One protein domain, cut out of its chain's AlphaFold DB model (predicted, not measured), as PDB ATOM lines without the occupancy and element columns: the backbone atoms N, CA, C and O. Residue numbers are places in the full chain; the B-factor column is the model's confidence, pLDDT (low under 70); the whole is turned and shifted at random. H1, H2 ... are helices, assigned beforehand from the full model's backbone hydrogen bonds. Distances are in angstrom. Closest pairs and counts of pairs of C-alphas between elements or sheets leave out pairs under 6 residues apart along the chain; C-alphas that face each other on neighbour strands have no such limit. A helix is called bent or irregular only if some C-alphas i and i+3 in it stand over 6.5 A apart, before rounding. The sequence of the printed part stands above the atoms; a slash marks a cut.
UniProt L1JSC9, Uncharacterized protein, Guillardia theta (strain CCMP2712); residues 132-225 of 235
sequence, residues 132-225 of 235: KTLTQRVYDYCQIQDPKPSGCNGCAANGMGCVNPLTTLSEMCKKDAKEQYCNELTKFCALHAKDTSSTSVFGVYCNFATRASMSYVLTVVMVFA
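This is residues 132 to 225 of the 235 residues of an uncharacterized protein of Guillardia theta (strain CCMP2712) (UniProt L1JSC9). What is the shape of this model? The longest helix, H5, is an arm whose residues 213 to 225 stick out from a small body, where H2 and H3 meet in a corner with H1 packed on one side of it and the short H4 on the other. A long loop, residues 145 to 164, runs from H1 to H2 at the far end from the arm. What is it made of, and how large is it? The printed part has 94 residues with five named helices, H1 to H5 in order, no named strand, and the class all helix. It is only just compact, close to loose, with a radius of gyration of the C-alphas of 14.8 A, and it is elongated, spanning 49 by 29 by 20 A.

Where is the longest helix? H5 is residues 209 to 225, 25.9 A from first to last C-alpha, and ends at C-alpha 225 (158.083, 221.525, 217.545). Where are the others? H3 is residues 179 to 191, 17.1 A, and is irregular: C-alphas 181 and 184 are 7.4 A apart. H2 is residues 165 to 175, 15.4 A, and H4 is residues 203 to 206, 5.0 A. H1 is residues 132 to 144, 19.0 A, and begins at C-alpha 132 (162.795, 182.264, 196.279).

What does H5 meet? With residue 209 alone it only just touches H3, with 3 pairs of C-alphas within 8 A, the closest being Thr 186 and Ala 209 at 6.4 A; their lines are about perpendicular, at 82 degrees. H5 and H2 are near each other. What surrounds H3, the hub? It touches H2 about perpendicular, at 74 degrees, with C-alphas of Cys 173 and Cys 182 closest at 5.7 A. H4 touches H3, closest C-alphas Cys 189 and Cys 206 at 5.4 A, and H2, closest C-alphas Ser 170 and Tyr 205 at 5.2 A. Where is H1? Its residues 134 to 138 touch H2, the same way at a steep tilt of 47 degrees, with C-alphas of Thr 135 and Pro 165 closest at 5.8 A; it is apart from H4 and H5. How regular are the backbones? Every O i to N i+4 pair is within hydrogen-bond range in H2, against 8 of 9 in H1, 7 of 9 in H3 and 8 of 13 in H5; H4 is too short for such a pair.

How far does it reach? The two C-alphas farthest apart, those of Gly 161 and Ala 225, are 50.7 A apart. Which links are long? The links H1 to H2 and H3 to H4 are long, and the printed part has no cut. Where is confidence low? Residues 177, 179, 195 to 201 and 209 to 225 have pLDDT under 70.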
ATOM      1  N   LYS A 132     162.575 181.621 197.584       92.81
ATOM      2  CA  LYS A 132     162.795 182.264 196.279       92.81
ATOM      3  C   LYS A 132     162.958 183.783 196.391       92.81
ATOM      4  O   LYS A 132     163.826 184.359 195.743       92.81
ATOM      5  N   THR A 133     162.119 184.435 197.194       93.69
ATOM      6  CA  THR A 133     162.209 185.882 197.428       93.69
ATOM      7  C   THR A 133     163.491 186.201 198.184       93.69
ATOM      8  O   THR A 133     164.241 187.086 197.781       93.69
ATOM      9  N   LEU A 134     163.769 185.458 199.254       94.50
ATOM     10  CA  LEU A 134     164.929 185.659 200.109       94.50
ATOM     11  C   LEU A 134     166.250 185.532 199.332       94.50
ATOM     12  O   LEU A 134     167.086 186.436 199.380       94.50
ATOM     13  N   THR A 135     166.429 184.445 198.584       93.69
ATOM     14  CA  THR A 135     167.647 184.198 197.806       93.69
ATOM     15  C   THR A 135     167.833 185.211 196.686       93.69
ATOM     16  O   THR A 135     168.954 185.676 196.475       93.69
ATOM     17  N   GLN A 136     166.752 185.618 196.011       93.69
ATOM     18  CA  GLN A 136     166.819 186.656 194.985       93.69
ATOM     19  C   GLN A 136     167.256 188.003 195.576       93.69
ATOM     20  O   GLN A 136     168.125 188.662 195.013       93.69
ATOM     21  N   ARG A 137     166.720 188.401 196.741       93.62
ATOM     22  CA  ARG A 137     167.117 189.656 197.409       93.62
ATOM     23  C   ARG A 137     168.589 189.660 197.801       93.62
ATOM     24  O   ARG A 137     169.266 190.668 197.602       93.62
ATOM     25  N   VAL A 138     169.078 188.542 198.336       93.75
ATOM     26  CA  VAL A 138     170.503 188.381 198.649       93.75
ATOM     27  C   VAL A 138     171.331 188.479 197.374       93.75
ATOM     28  O   VAL A 138     172.272 189.266 197.328       93.75
ATOM     29  N   TYR A 139     170.953 187.758 196.317       94.44
ATOM     30  CA  TYR A 139     171.648 187.805 195.035       94.44
ATOM     31  C   TYR A 139     171.751 189.223 194.469       94.44
ATOM     32  O   TYR A 139     172.855 189.657 194.143       94.44
ATOM     33  N   ASP A 140     170.633 189.950 194.392       93.06
ATOM     34  CA  ASP A 140     170.589 191.305 193.838       93.06
ATOM     35  C   ASP A 140     171.522 192.248 194.603       93.06
ATOM     36  O   ASP A 140     172.274 193.014 194.003       93.06
ATOM     37  N   TYR A 141     171.526 192.157 195.935       91.38
ATOM     38  CA  TYR A 141     172.446 192.933 196.757       91.38
ATOM     39  C   TYR A 141     173.907 192.545 196.507       91.38
ATOM     40  O   TYR A 141     174.771 193.410 196.375       91.38
ATOM     41  N   CYS A 142     174.193 191.249 196.389       91.50
ATOM     42  CA  CYS A 142     175.536 190.748 196.114       91.50
ATOM     43  C   CYS A 142     176.095 191.196 194.750       91.50
ATOM     44  O   CYS A 142     177.314 191.165 194.574       91.50
ATOM     45  N   GLN A 143     175.246 191.600 193.796       91.94
ATOM     46  CA  GLN A 143     175.691 192.131 192.500       91.94
ATOM     47  C   GLN A 143     176.098 193.607 192.549       91.94
ATOM     48  O   GLN A 143     176.903 194.034 191.727       91.94
ATOM     49  N   ILE A 144     175.550 194.390 193.481       90.38
ATOM     50  CA  ILE A 144     175.757 195.848 193.519       90.38
ATOM     51  C   ILE A 144     176.829 196.296 194.518       90.38
ATOM     52  O   ILE A 144     177.195 197.469 194.527       90.38
ATOM     53  N   GLN A 145     177.298 195.401 195.389       86.44
ATOM     54  CA  GLN A 145     178.302 195.721 196.401       86.44
ATOM     55  C   GLN A 145     179.708 195.367 195.925       86.44
ATOM     56  O   GLN A 145     179.968 194.231 195.523       86.44
ATOM     57  N   ASP A 146     180.619 196.324 196.071       85.69
ATOM     58  CA  ASP A 146     182.052 196.145 195.864       85.69
ATOM     59  C   ASP A 146     182.818 196.798 197.035       85.69
ATOM     60  O   ASP A 146     182.722 198.018 197.210       85.69
ATOM     61  N   PRO A 147     183.515 196.026 197.894       86.44
ATOM     62  CA  PRO A 147     183.724 194.577 197.820       86.44
ATOM     63  C   PRO A 147     182.487 193.751 198.213       86.44
ATOM     64  O   PRO A 147     181.654 194.169 199.022       86.44
ATOM     65  N   LYS A 148     182.401 192.522 197.685       86.94
ATOM     66  CA  LYS A 148     181.318 191.582 198.012       86.94
ATOM     67  C   LYS A 148     181.342 191.183 199.501       86.94
ATOM     68  O   LYS A 148     182.391 190.784 200.007       86.94
ATOM     69  N   PRO A 149     180.195 191.223 200.206       84.56
ATOM     70  CA  PRO A 149     180.079 190.710 201.571       84.56
ATOM     71  C   PRO A 149     180.394 189.212 201.678       84.56
ATOM     72  O   PRO A 149     180.150 188.447 200.749       84.56
ATOM     73  N   SER A 150     180.831 188.759 202.855       83.75
ATOM     74  CA  SER A 150     181.140 187.345 203.134       83.75
ATOM     75  C   SER A 150     179.971 186.386 202.875       83.75
ATOM     76  O   SER A 150     180.190 185.269 202.413       83.75
ATOM     77  N   GLY A 151     178.735 186.825 203.127       83.00
ATOM     78  CA  GLY A 151     177.518 186.045 202.872       83.00
ATOM     79  C   GLY A 151     177.154 185.881 201.389       83.00
ATOM     80  O   GLY A 151     176.250 185.118 201.064       83.00
ATOM     81  N   CYS A 152     177.858 186.571 200.487       89.19
ATOM     82  CA  CYS A 152     177.665 186.476 199.039       89.19
ATOM     83  C   CYS A 152     178.531 185.397 198.376       89.19
ATOM     84  O   CYS A 152     178.402 185.148 197.174       89.19
ATOM     85  N   ASN A 153     179.430 184.764 199.131       87.81
ATOM     86  CA  ASN A 153     180.294 183.712 198.615       87.81
ATOM     87  C   ASN A 153     179.452 182.482 198.244       87.81
ATOM     88  O   ASN A 153     178.787 181.900 199.096       87.81
ATOM     89  N   GLY A 154     179.477 182.089 196.969       83.50
ATOM     90  CA  GLY A 154     178.730 180.924 196.474       83.50
ATOM     91  C   GLY A 154     177.294 181.207 196.019       83.50
ATOM     92  O   GLY A 154     176.645 180.299 195.509       83.50
ATOM     93  N   CYS A 155     176.811 182.450 196.118       89.81
ATOM     94  CA  CYS A 155     175.552 182.847 195.488       89.81
ATOM     95  C   CYS A 155     175.687 182.814 193.956       89.81
ATOM     96  O   CYS A 155     176.340 183.676 193.361       89.81
ATOM     97  N   ALA A 156     175.070 181.824 193.315       87.31
ATOM     98  CA  ALA A 156     174.998 181.716 191.864       87.31
ATOM     99  C   ALA A 156     173.934 182.660 191.281       87.31
ATOM    100  O   ALA A 156     173.129 183.252 192.007       87.31
ATOM    101  N   ALA A 157     173.909 182.772 189.948       82.00
ATOM    102  CA  ALA A 157     172.819 183.437 189.238       82.00
ATOM    103  C   ALA A 157     171.460 182.884 189.706       82.00
ATOM    104  O   ALA A 157     171.297 181.670 189.852       82.00
ATOM    105  N   ASN A 158     170.496 183.781 189.938       79.44
ATOM    106  CA  ASN A 158     169.161 183.487 190.487       79.44
ATOM    107  C   ASN A 158     169.130 183.135 191.992       79.44
ATOM    108  O   ASN A 158     168.160 182.552 192.468       79.44
ATOM    109  N   GLY A 159     170.191 183.447 192.748       82.31
ATOM    110  CA  GLY A 159     170.235 183.288 194.211       82.31
ATOM    111  C   GLY A 159     170.381 181.856 194.725       82.31
ATOM    112  O   GLY A 159     170.430 181.629 195.934       82.31
ATOM    113  N   MET A 160     170.502 180.874 193.836       85.69
ATOM    114  CA  MET A 160     170.784 179.496 194.234       85.69
ATOM    115  C   MET A 160     172.191 179.374 194.832       85.69
ATOM    116  O   MET A 160     173.117 180.071 194.419       85.69
ATOM    117  N   GLY A 161     172.367 178.471 195.799       84.06
ATOM    118  CA  GLY A 161     173.680 178.191 196.397       84.06
ATOM    119  C   GLY A 161     174.172 179.228 197.412       84.06
ATOM    120  O   GLY A 161     175.223 179.025 198.014       84.06
ATOM    121  N   CYS A 162     173.407 180.297 197.661       89.81
ATOM    122  CA  CYS A 162     173.685 181.201 198.770       89.81
ATOM    123  C   CYS A 162     173.688 180.426 200.091       89.81
ATOM    124  O   CYS A 162     172.695 179.797 200.459       89.81
ATOM    125  N   VAL A 163     174.798 180.483 200.822       89.19
ATOM    126  CA  VAL A 163     174.893 179.863 202.146       89.19
ATOM    127  C   VAL A 163     174.178 180.765 203.152       89.19
ATOM    128  O   VAL A 163     174.541 181.927 203.305       89.19
ATOM    129  N   ASN A 164     173.174 180.222 203.846       90.56
ATOM    130  CA  ASN A 164     172.383 180.918 204.872       90.56
ATOM    131  C   ASN A 164     171.847 182.298 204.429       90.56
ATOM    132  O   ASN A 164     172.163 183.312 205.065       90.56
ATOM    133  N   PRO A 165     171.043 182.375 203.351       93.88
ATOM    134  CA  PRO A 165     170.583 183.649 202.804       93.88
ATOM    135  C   PRO A 165     169.812 184.505 203.825       93.88
ATOM    136  O   PRO A 165     169.883 185.730 203.754       93.88
ATOM    137  N   LEU A 166     169.146 183.901 204.820       94.06
ATOM    138  CA  LEU A 166     168.441 184.649 205.869       94.06
ATOM    139  C   LEU A 166     169.401 185.462 206.748       94.06
ATOM    140  O   LEU A 166     169.185 186.653 206.989       94.06
ATOM    141  N   THR A 167     170.495 184.837 207.182       92.38
ATOM    142  CA  THR A 167     171.546 185.495 207.967       92.38
ATOM    143  C   THR A 167     172.238 186.571 207.145       92.38
ATOM    144  O   THR A 167     172.403 187.689 207.630       92.38
ATOM    145  N   THR A 168     172.565 186.273 205.885       92.75
ATOM    146  CA  THR A 168     173.167 187.244 204.966       92.75
ATOM    147  C   THR A 168     172.269 188.471 204.801       92.75
ATOM    148  O   THR A 168     172.738 189.588 205.011       92.75
ATOM    149  N   LEU A 169     170.969 188.290 204.534       93.75
ATOM    150  CA  LEU A 169     170.024 189.404 204.434       93.75
ATOM    151  C   LEU A 169     169.957 190.216 205.738       93.75
ATOM    152  O   LEU A 169     169.998 191.443 205.694       93.75
ATOM    153  N   SER A 170     169.915 189.556 206.899       93.31
ATOM    154  CA  SER A 170     169.928 190.245 208.197       93.31
ATOM    155  C   SER A 170     171.182 191.093 208.403       93.31
ATOM    156  O   SER A 170     171.092 192.248 208.822       93.31
ATOM    157  N   GLU A 171     172.362 190.550 208.106       90.94
ATOM    158  CA  GLU A 171     173.628 191.275 208.235       90.94
ATOM    159  C   GLU A 171     173.719 192.462 207.280       90.94
ATOM    160  O   GLU A 171     174.238 193.517 207.652       90.94
ATOM    161  N   MET A 172     173.189 192.312 206.068       90.38
ATOM    162  CA  MET A 172     173.102 193.396 205.096       90.38
ATOM    163  C   MET A 172     172.223 194.526 205.624       90.38
ATOM    164  O   MET A 172     172.678 195.665 205.684       90.38
ATOM    165  N   CYS A 173     171.027 194.204 206.117       91.69
ATOM    166  CA  CYS A 173     170.095 195.188 206.667       91.69
ATOM    167  C   CYS A 173     170.597 195.870 207.946       91.69
ATOM    168  O   CYS A 173     170.196 196.993 208.247       91.69
ATOM    169  N   LYS A 174     171.513 195.232 208.692       88.94
ATOM    170  CA  LYS A 174     172.236 195.864 209.810       88.94
ATOM    171  C   LYS A 174     173.228 196.933 209.342       88.94
ATOM    172  O   LYS A 174     173.455 197.890 210.078       88.94
ATOM    173  N   LYS A 175     173.854 196.748 208.175       86.50
ATOM    174  CA  LYS A 175     174.907 197.635 207.647       86.50
ATOM    175  C   LYS A 175     174.345 198.765 206.796       86.50
ATOM    176  O   LYS A 175     174.743 199.910 206.973       86.50
ATOM    177  N   ASP A 176     173.446 198.430 205.880       80.12
ATOM    178  CA  ASP A 176     172.831 199.354 204.938       80.12
ATOM    179  C   ASP A 176     171.320 199.117 204.965       80.12
ATOM    180  O   ASP A 176     170.814 198.120 204.451       80.12
ATOM    181  N   ALA A 177     170.595 200.037 205.598       67.94
ATOM    182  CA  ALA A 177     169.149 199.953 205.745       67.94
ATOM    183  C   ALA A 177     168.395 200.362 204.468       67.94
ATOM    184  O   ALA A 177     167.217 200.702 204.559       67.94
ATOM    185  N   LYS A 178     169.043 200.361 203.286       72.00
ATOM    186  CA  LYS A 178     168.370 200.595 202.000       72.00
ATOM    187  C   LYS A 178     167.092 199.771 201.927       72.00
ATOM    188  O   LYS A 178     167.116 198.543 201.813       72.00
ATOM    189  N   GLU A 179     165.976 200.492 201.961       67.94
ATOM    190  CA  GLU A 179     164.652 199.924 202.195       67.94
ATOM    191  C   GLU A 179     164.329 198.815 201.181       67.94
ATOM    192  O   GLU A 179     163.806 197.767 201.551       67.94
ATOM    193  N   GLN A 180     164.755 198.963 199.922       87.00
ATOM    194  CA  GLN A 180     164.344 198.060 198.842       87.00
ATOM    195  C   GLN A 180     164.679 196.572 199.057       87.00
ATOM    196  O   GLN A 180     163.908 195.720 198.614       87.00
ATOM    197  N   TYR A 181     165.788 196.240 199.731       89.31
ATOM    198  CA  TYR A 181     166.165 194.841 199.998       89.31
ATOM    199  C   TYR A 181     165.677 194.354 201.362       89.31
ATOM    200  O   TYR A 181     165.417 193.165 201.532       89.31
ATOM    201  N   CYS A 182     165.517 195.273 202.312       92.12
ATOM    202  CA  CYS A 182     165.197 194.960 203.698       92.12
ATOM    203  C   CYS A 182     163.699 194.933 203.995       92.12
ATOM    204  O   CYS A 182     163.320 194.427 205.042       92.12
ATOM    205  N   ASN A 183     162.845 195.418 203.088       91.81
ATOM    206  CA  ASN A 183     161.401 195.533 203.308       91.81
ATOM    207  C   ASN A 183     160.735 194.246 203.815       91.81
ATOM    208  O   ASN A 183     159.978 194.298 204.781       91.81
ATOM    209  N   GLU A 184     161.021 193.093 203.207       92.12
ATOM    210  CA  GLU A 184     160.409 191.826 203.639       92.12
ATOM    211  C   GLU A 184     160.916 191.384 205.015       92.12
ATOM    212  O   GLU A 184     160.127 190.965 205.858       92.12
ATOM    213  N   LEU A 185     162.210 191.577 205.296       92.69
ATOM    214  CA  LEU A 185     162.765 191.288 206.617       92.69
ATOM    215  C   LEU A 185     162.237 192.258 207.679       92.69
ATOM    216  O   LEU A 185     161.939 191.838 208.788       92.69
ATOM    217  N   THR A 186     162.041 193.531 207.343       92.06
ATOM    218  CA  THR A 186     161.416 194.518 208.228       92.06
ATOM    219  C   THR A 186     159.975 194.130 208.555       92.06
ATOM    220  O   THR A 186     159.596 194.183 209.723       92.06
ATOM    221  N   LYS A 187     159.178 193.697 207.567       91.75
ATOM    222  CA  LYS A 187     157.804 193.207 207.794       91.75
ATOM    223  C   LYS A 187     157.796 191.972 208.692       91.75
ATOM    224  O   LYS A 187     157.040 191.939 209.659       91.75
ATOM    225  N   PHE A 188     158.664 191.003 208.406       91.56
ATOM    226  CA  PHE A 188     158.845 189.820 209.242       91.56
ATOM    227  C   PHE A 188     159.177 190.214 210.688       91.56
ATOM    228  O   PHE A 188     158.484 189.828 211.624       91.56
ATOM    229  N   CYS A 189     160.169 191.081 210.877       91.38
ATOM    230  CA  CYS A 189     160.571 191.549 212.198       91.38
ATOM    231  C   CYS A 189     159.494 192.364 212.922       91.38
ATOM    232  O   CYS A 189     159.412 192.305 214.145       91.38
ATOM    233  N   ALA A 190     158.656 193.107 212.195       90.31
ATOM    234  CA  ALA A 190     157.546 193.852 212.775       90.31
ATOM    235  C   ALA A 190     156.449 192.927 213.328       90.31
ATOM    236  O   ALA A 190     155.899 193.208 214.393       90.31
ATOM    237  N   LEU A 191     156.162 191.809 212.650       89.88
ATOM    238  CA  LEU A 191     155.204 190.803 213.132       89.88
ATOM    239  C   LEU A 191     155.664 190.161 214.444       89.88
ATOM    240  O   LEU A 191     154.848 189.907 215.327       89.88
ATOM    241  N   HIS A 192     156.977 189.993 214.593       87.06
ATOM    242  CA  HIS A 192     157.609 189.394 215.770       87.06
ATOM    243  C   HIS A 192     158.153 190.439 216.750       87.06
ATOM    244  O   HIS A 192     158.937 190.118 217.637       87.06
ATOM    245  N   ALA A 193     157.733 191.706 216.634       82.62
ATOM    246  CA  ALA A 193     158.276 192.803 217.436       82.62
ATOM    247  C   ALA A 193     158.015 192.646 218.946       82.62
ATOM    248  O   ALA A 193     158.766 193.169 219.768       82.62
ATOM    249  N   LYS A 194     156.954 191.927 219.328       74.88
ATOM    250  CA  LYS A 194     156.648 191.616 220.737       74.88
ATOM    251  C   LYS A 194     157.577 190.545 221.310       74.88
ATOM    252  O   LYS A 194     157.807 190.521 222.515       74.88
ATOM    253  N   ASP A 195     158.184 189.761 220.431       68.44
ATOM    254  CA  ASP A 195     159.197 188.765 220.724       68.44
ATOM    255  C   ASP A 195     160.569 189.347 220.351       68.44
ATOM    256  O   ASP A 195     161.257 188.798 219.500       68.44
ATOM    257  N   THR A 196     160.980 190.491 220.915       55.19
ATOM    258  CA  THR A 196     162.255 191.178 220.569       55.19
ATOM    259  C   THR A 196     163.269 191.278 221.704       55.19
ATOM    260  O   THR A 196     164.241 192.028 221.594       55.19
ATOM    261  N   SER A 197     163.120 190.507 222.788       57.81
ATOM    262  CA  SER A 197     164.253 190.350 223.711       57.81
ATOM    263  C   SER A 197     165.488 189.868 222.929       57.81
ATOM    264  O   SER A 197     165.374 189.167 221.930       57.81
ATOM    265  N   SER A 198     166.705 190.201 223.359       51.03
ATOM    266  CA  SER A 198     167.931 189.683 222.717       51.03
ATOM    267  C   SER A 198     168.044 188.148 222.765       51.03
ATOM    268  O   SER A 198     168.925 187.573 222.135       51.03
ATOM    269  N   THR A 199     167.159 187.502 223.528       52.41
ATOM    270  CA  THR A 199     166.950 186.053 223.642       52.41
ATOM    271  C   THR A 199     165.764 185.541 222.822       52.41
ATOM    272  O   THR A 199     165.413 184.367 222.922       52.41
ATOM    273  N   SER A 200     165.101 186.408 222.064       64.25
ATOM    274  CA  SER A 200     163.847 186.084 221.415       64.25
ATOM    275  C   SER A 200     164.013 185.221 220.179       64.25
ATOM    276  O   SER A 200     165.086 185.138 219.573       64.25
ATOM    277  N   VAL A 201     162.882 184.646 219.772       66.50
ATOM    278  CA  VAL A 201     162.761 183.709 218.659       66.50
ATOM    279  C   VAL A 201     163.286 184.264 217.342       66.50
ATOM    280  O   VAL A 201     163.588 183.466 216.481       66.50
ATOM    281  N   PHE A 202     163.437 185.579 217.150       82.50
ATOM    282  CA  PHE A 202     164.029 186.131 215.919       82.50
ATOM    283  C   PHE A 202     164.999 187.294 216.153       82.50
ATOM    284  O   PHE A 202     165.397 187.971 215.202       82.50
ATOM    285  N   GLY A 203     165.450 187.510 217.395       81.88
ATOM    286  CA  GLY A 203     166.391 188.583 217.734       81.88
ATOM    287  C   GLY A 203     167.683 188.533 216.908       81.88
ATOM    288  O   GLY A 203     168.206 189.574 216.503       81.88
ATOM    289  N   VAL A 204     168.147 187.326 216.559       85.88
ATOM    290  CA  VAL A 204     169.324 187.104 215.699       85.88
ATOM    291  C   VAL A 204     169.170 187.793 214.336       85.88
ATOM    292  O   VAL A 204     170.107 188.462 213.876       85.88
ATOM    293  N   TYR A 205     167.981 187.716 213.730       90.19
ATOM    294  CA  TYR A 205     167.704 188.317 212.425       90.19
ATOM    295  C   TYR A 205     167.233 189.774 212.522       90.19
ATOM    296  O   TYR A 205     167.579 190.587 211.665       90.19
ATOM    297  N   CYS A 206     166.500 190.129 213.580       90.50
ATOM    298  CA  CYS A 206     165.747 191.381 213.669       90.50
ATOM    299  C   CYS A 206     166.424 192.531 214.424       90.50
ATOM    300  O   CYS A 206     165.863 193.623 214.499       90.50
ATOM    301  N   ASN A 207     167.642 192.347 214.939       84.06
ATOM    302  CA  ASN A 207     168.349 193.374 215.723       84.06
ATOM    303  C   ASN A 207     168.578 194.719 214.973       84.06
ATOM    304  O   ASN A 207     168.857 195.735 215.596       84.06
ATOM    305  N   PHE A 208     168.435 194.785 213.643       80.69
ATOM    306  CA  PHE A 208     168.522 196.065 212.914       80.69
ATOM    307  C   PHE A 208     167.245 196.914 212.998       80.69
ATOM    308  O   PHE A 208     167.318 198.143 212.938       80.69
ATOM    309  N   ALA A 209     166.077 196.280 213.152       66.94
ATOM    310  CA  ALA A 209     164.782 196.947 213.041       66.94
ATOM    311  C   ALA A 209     164.533 197.961 214.173       66.94
ATOM    312  O   ALA A 209     163.835 198.954 213.977       66.94
ATOM    313  N   THR A 210     165.162 197.770 215.337       63.81
ATOM    314  CA  THR A 210     165.048 198.671 216.499       63.81
ATOM    315  C   THR A 210     165.662 200.051 216.258       63.81
ATOM    316  O   THR A 210     165.258 201.019 216.898       63.81
ATOM    317  N   ARG A 211     166.617 200.177 215.326       62.78
ATOM    318  CA  ARG A 211     167.256 201.463 215.002       62.78
ATOM    319  C   ARG A 211     166.461 202.276 213.984       62.78
ATOM    320  O   ARG A 211     166.438 203.501 214.071       62.78
ATOM    321  N   ALA A 212     165.790 201.606 213.047       59.41
ATOM    322  CA  ALA A 212     165.034 202.266 211.984       59.41
ATOM    323  C   ALA A 212     163.797 203.013 212.516       59.41
ATOM    324  O   ALA A 212     163.473 204.101 212.038       59.41
ATOM    325  N   SER A 213     163.139 202.482 213.549       56.28
ATOM    326  CA  SER A 213     161.945 203.097 214.140       56.28
ATOM    327  C   SER A 213     162.236 204.361 214.961       56.28
ATOM    328  O   SER A 213     161.382 205.245 215.016       56.28
ATOM    329  N   MET A 214     163.437 204.522 215.536       55.34
ATOM    330  CA  MET A 214     163.789 205.748 216.275       55.34
ATOM    331  C   MET A 214     164.000 206.967 215.361       55.34
ATOM    332  O   MET A 214     163.627 208.074 215.750       55.34
ATOM    333  N   SER A 215     164.527 206.791 214.143       54.50
ATOM    334  CA  SER A 215     164.753 207.919 213.219       54.50
ATOM    335  C   SER A 215     163.453 208.551 212.709       54.50
ATOM    336  O   SER A 215     163.370 209.775 212.568       54.50
ATOM    337  N   TYR A 216     162.407 207.750 212.478       53.97
ATOM    338  CA  TYR A 216     161.116 208.278 212.025       53.97
ATOM    339  C   TYR A 216     160.390 209.061 213.127       53.97
ATOM    340  O   TYR A 216     159.860 210.140 212.859       53.97
ATOM    341  N   VAL A 217     160.422 208.588 214.379       56.06
ATOM    342  CA  VAL A 217     159.773 209.295 215.500       56.06
ATOM    343  C   VAL A 217     160.441 210.650 215.763       56.06
ATOM    344  O   VAL A 217     159.745 211.643 215.965       56.06
ATOM    345  N   LEU A 218     161.772 210.735 215.674       56.31
ATOM    346  CA  LEU A 218     162.501 212.001 215.844       56.31
ATOM    347  C   LEU A 218     162.191 213.028 214.747       56.31
ATOM    348  O   LEU A 218     162.078 214.217 215.040       56.31
ATOM    349  N   THR A 219     161.992 212.581 213.505       56.75
ATOM    350  CA  THR A 219     161.658 213.484 212.394       56.75
ATOM    351  C   THR A 219     160.245 214.052 212.546       56.75
ATOM    352  O   THR A 219     160.039 215.250 212.363       56.75
ATOM    353  N   VAL A 220     159.276 213.234 212.971       57.72
ATOM    354  CA  VAL A 220     157.904 213.706 213.213       57.72
ATOM    355  C   VAL A 220     157.855 214.677 214.399       57.72
ATOM    356  O   VAL A 220     157.218 215.724 214.302       57.72
ATOM    357  N   VAL A 221     158.581 214.407 215.491       58.69
ATOM    358  CA  VAL A 221     158.603 215.303 216.664       58.69
ATOM    359  C   VAL A 221     159.217 216.673 216.334       58.69
ATOM    360  O   VAL A 221     158.708 217.691 216.806       58.69
ATOM    361  N   MET A 222     160.243 216.745 215.476       56.38
ATOM    362  CA  MET A 222     160.826 218.037 215.079       56.38
ATOM    363  C   MET A 222     159.917 218.868 214.158       56.38
ATOM    364  O   MET A 222     159.904 220.093 214.278       56.38
ATOM    365  N   VAL A 223     159.099 218.241 213.303       58.56
ATOM    366  CA  VAL A 223     158.121 218.971 212.469       58.56
ATOM    367  C   VAL A 223     157.030 219.631 213.326       58.56
ATOM    368  O   VAL A 223     156.619 220.759 213.048       58.56
ATOM    369  N   PHE A 224     156.604 218.991 214.420       55.88
ATOM    370  CA  PHE A 224     155.601 219.576 215.317       55.88
ATOM    371  C   PHE A 224     156.172 220.625 216.286       55.88
ATOM    372  O   PHE A 224     155.468 221.577 216.621       55.88
ATOM    373  N   ALA A 225     157.445 220.523 216.683       56.75
ATOM    374  CA  ALA A 225     158.083 221.525 217.545       56.75
ATOM    375  C   ALA A 225     158.418 222.845 216.813       56.75
ATOM    376  O   ALA A 225     158.463 223.901 217.441       56.75
TER     377      ALA A 225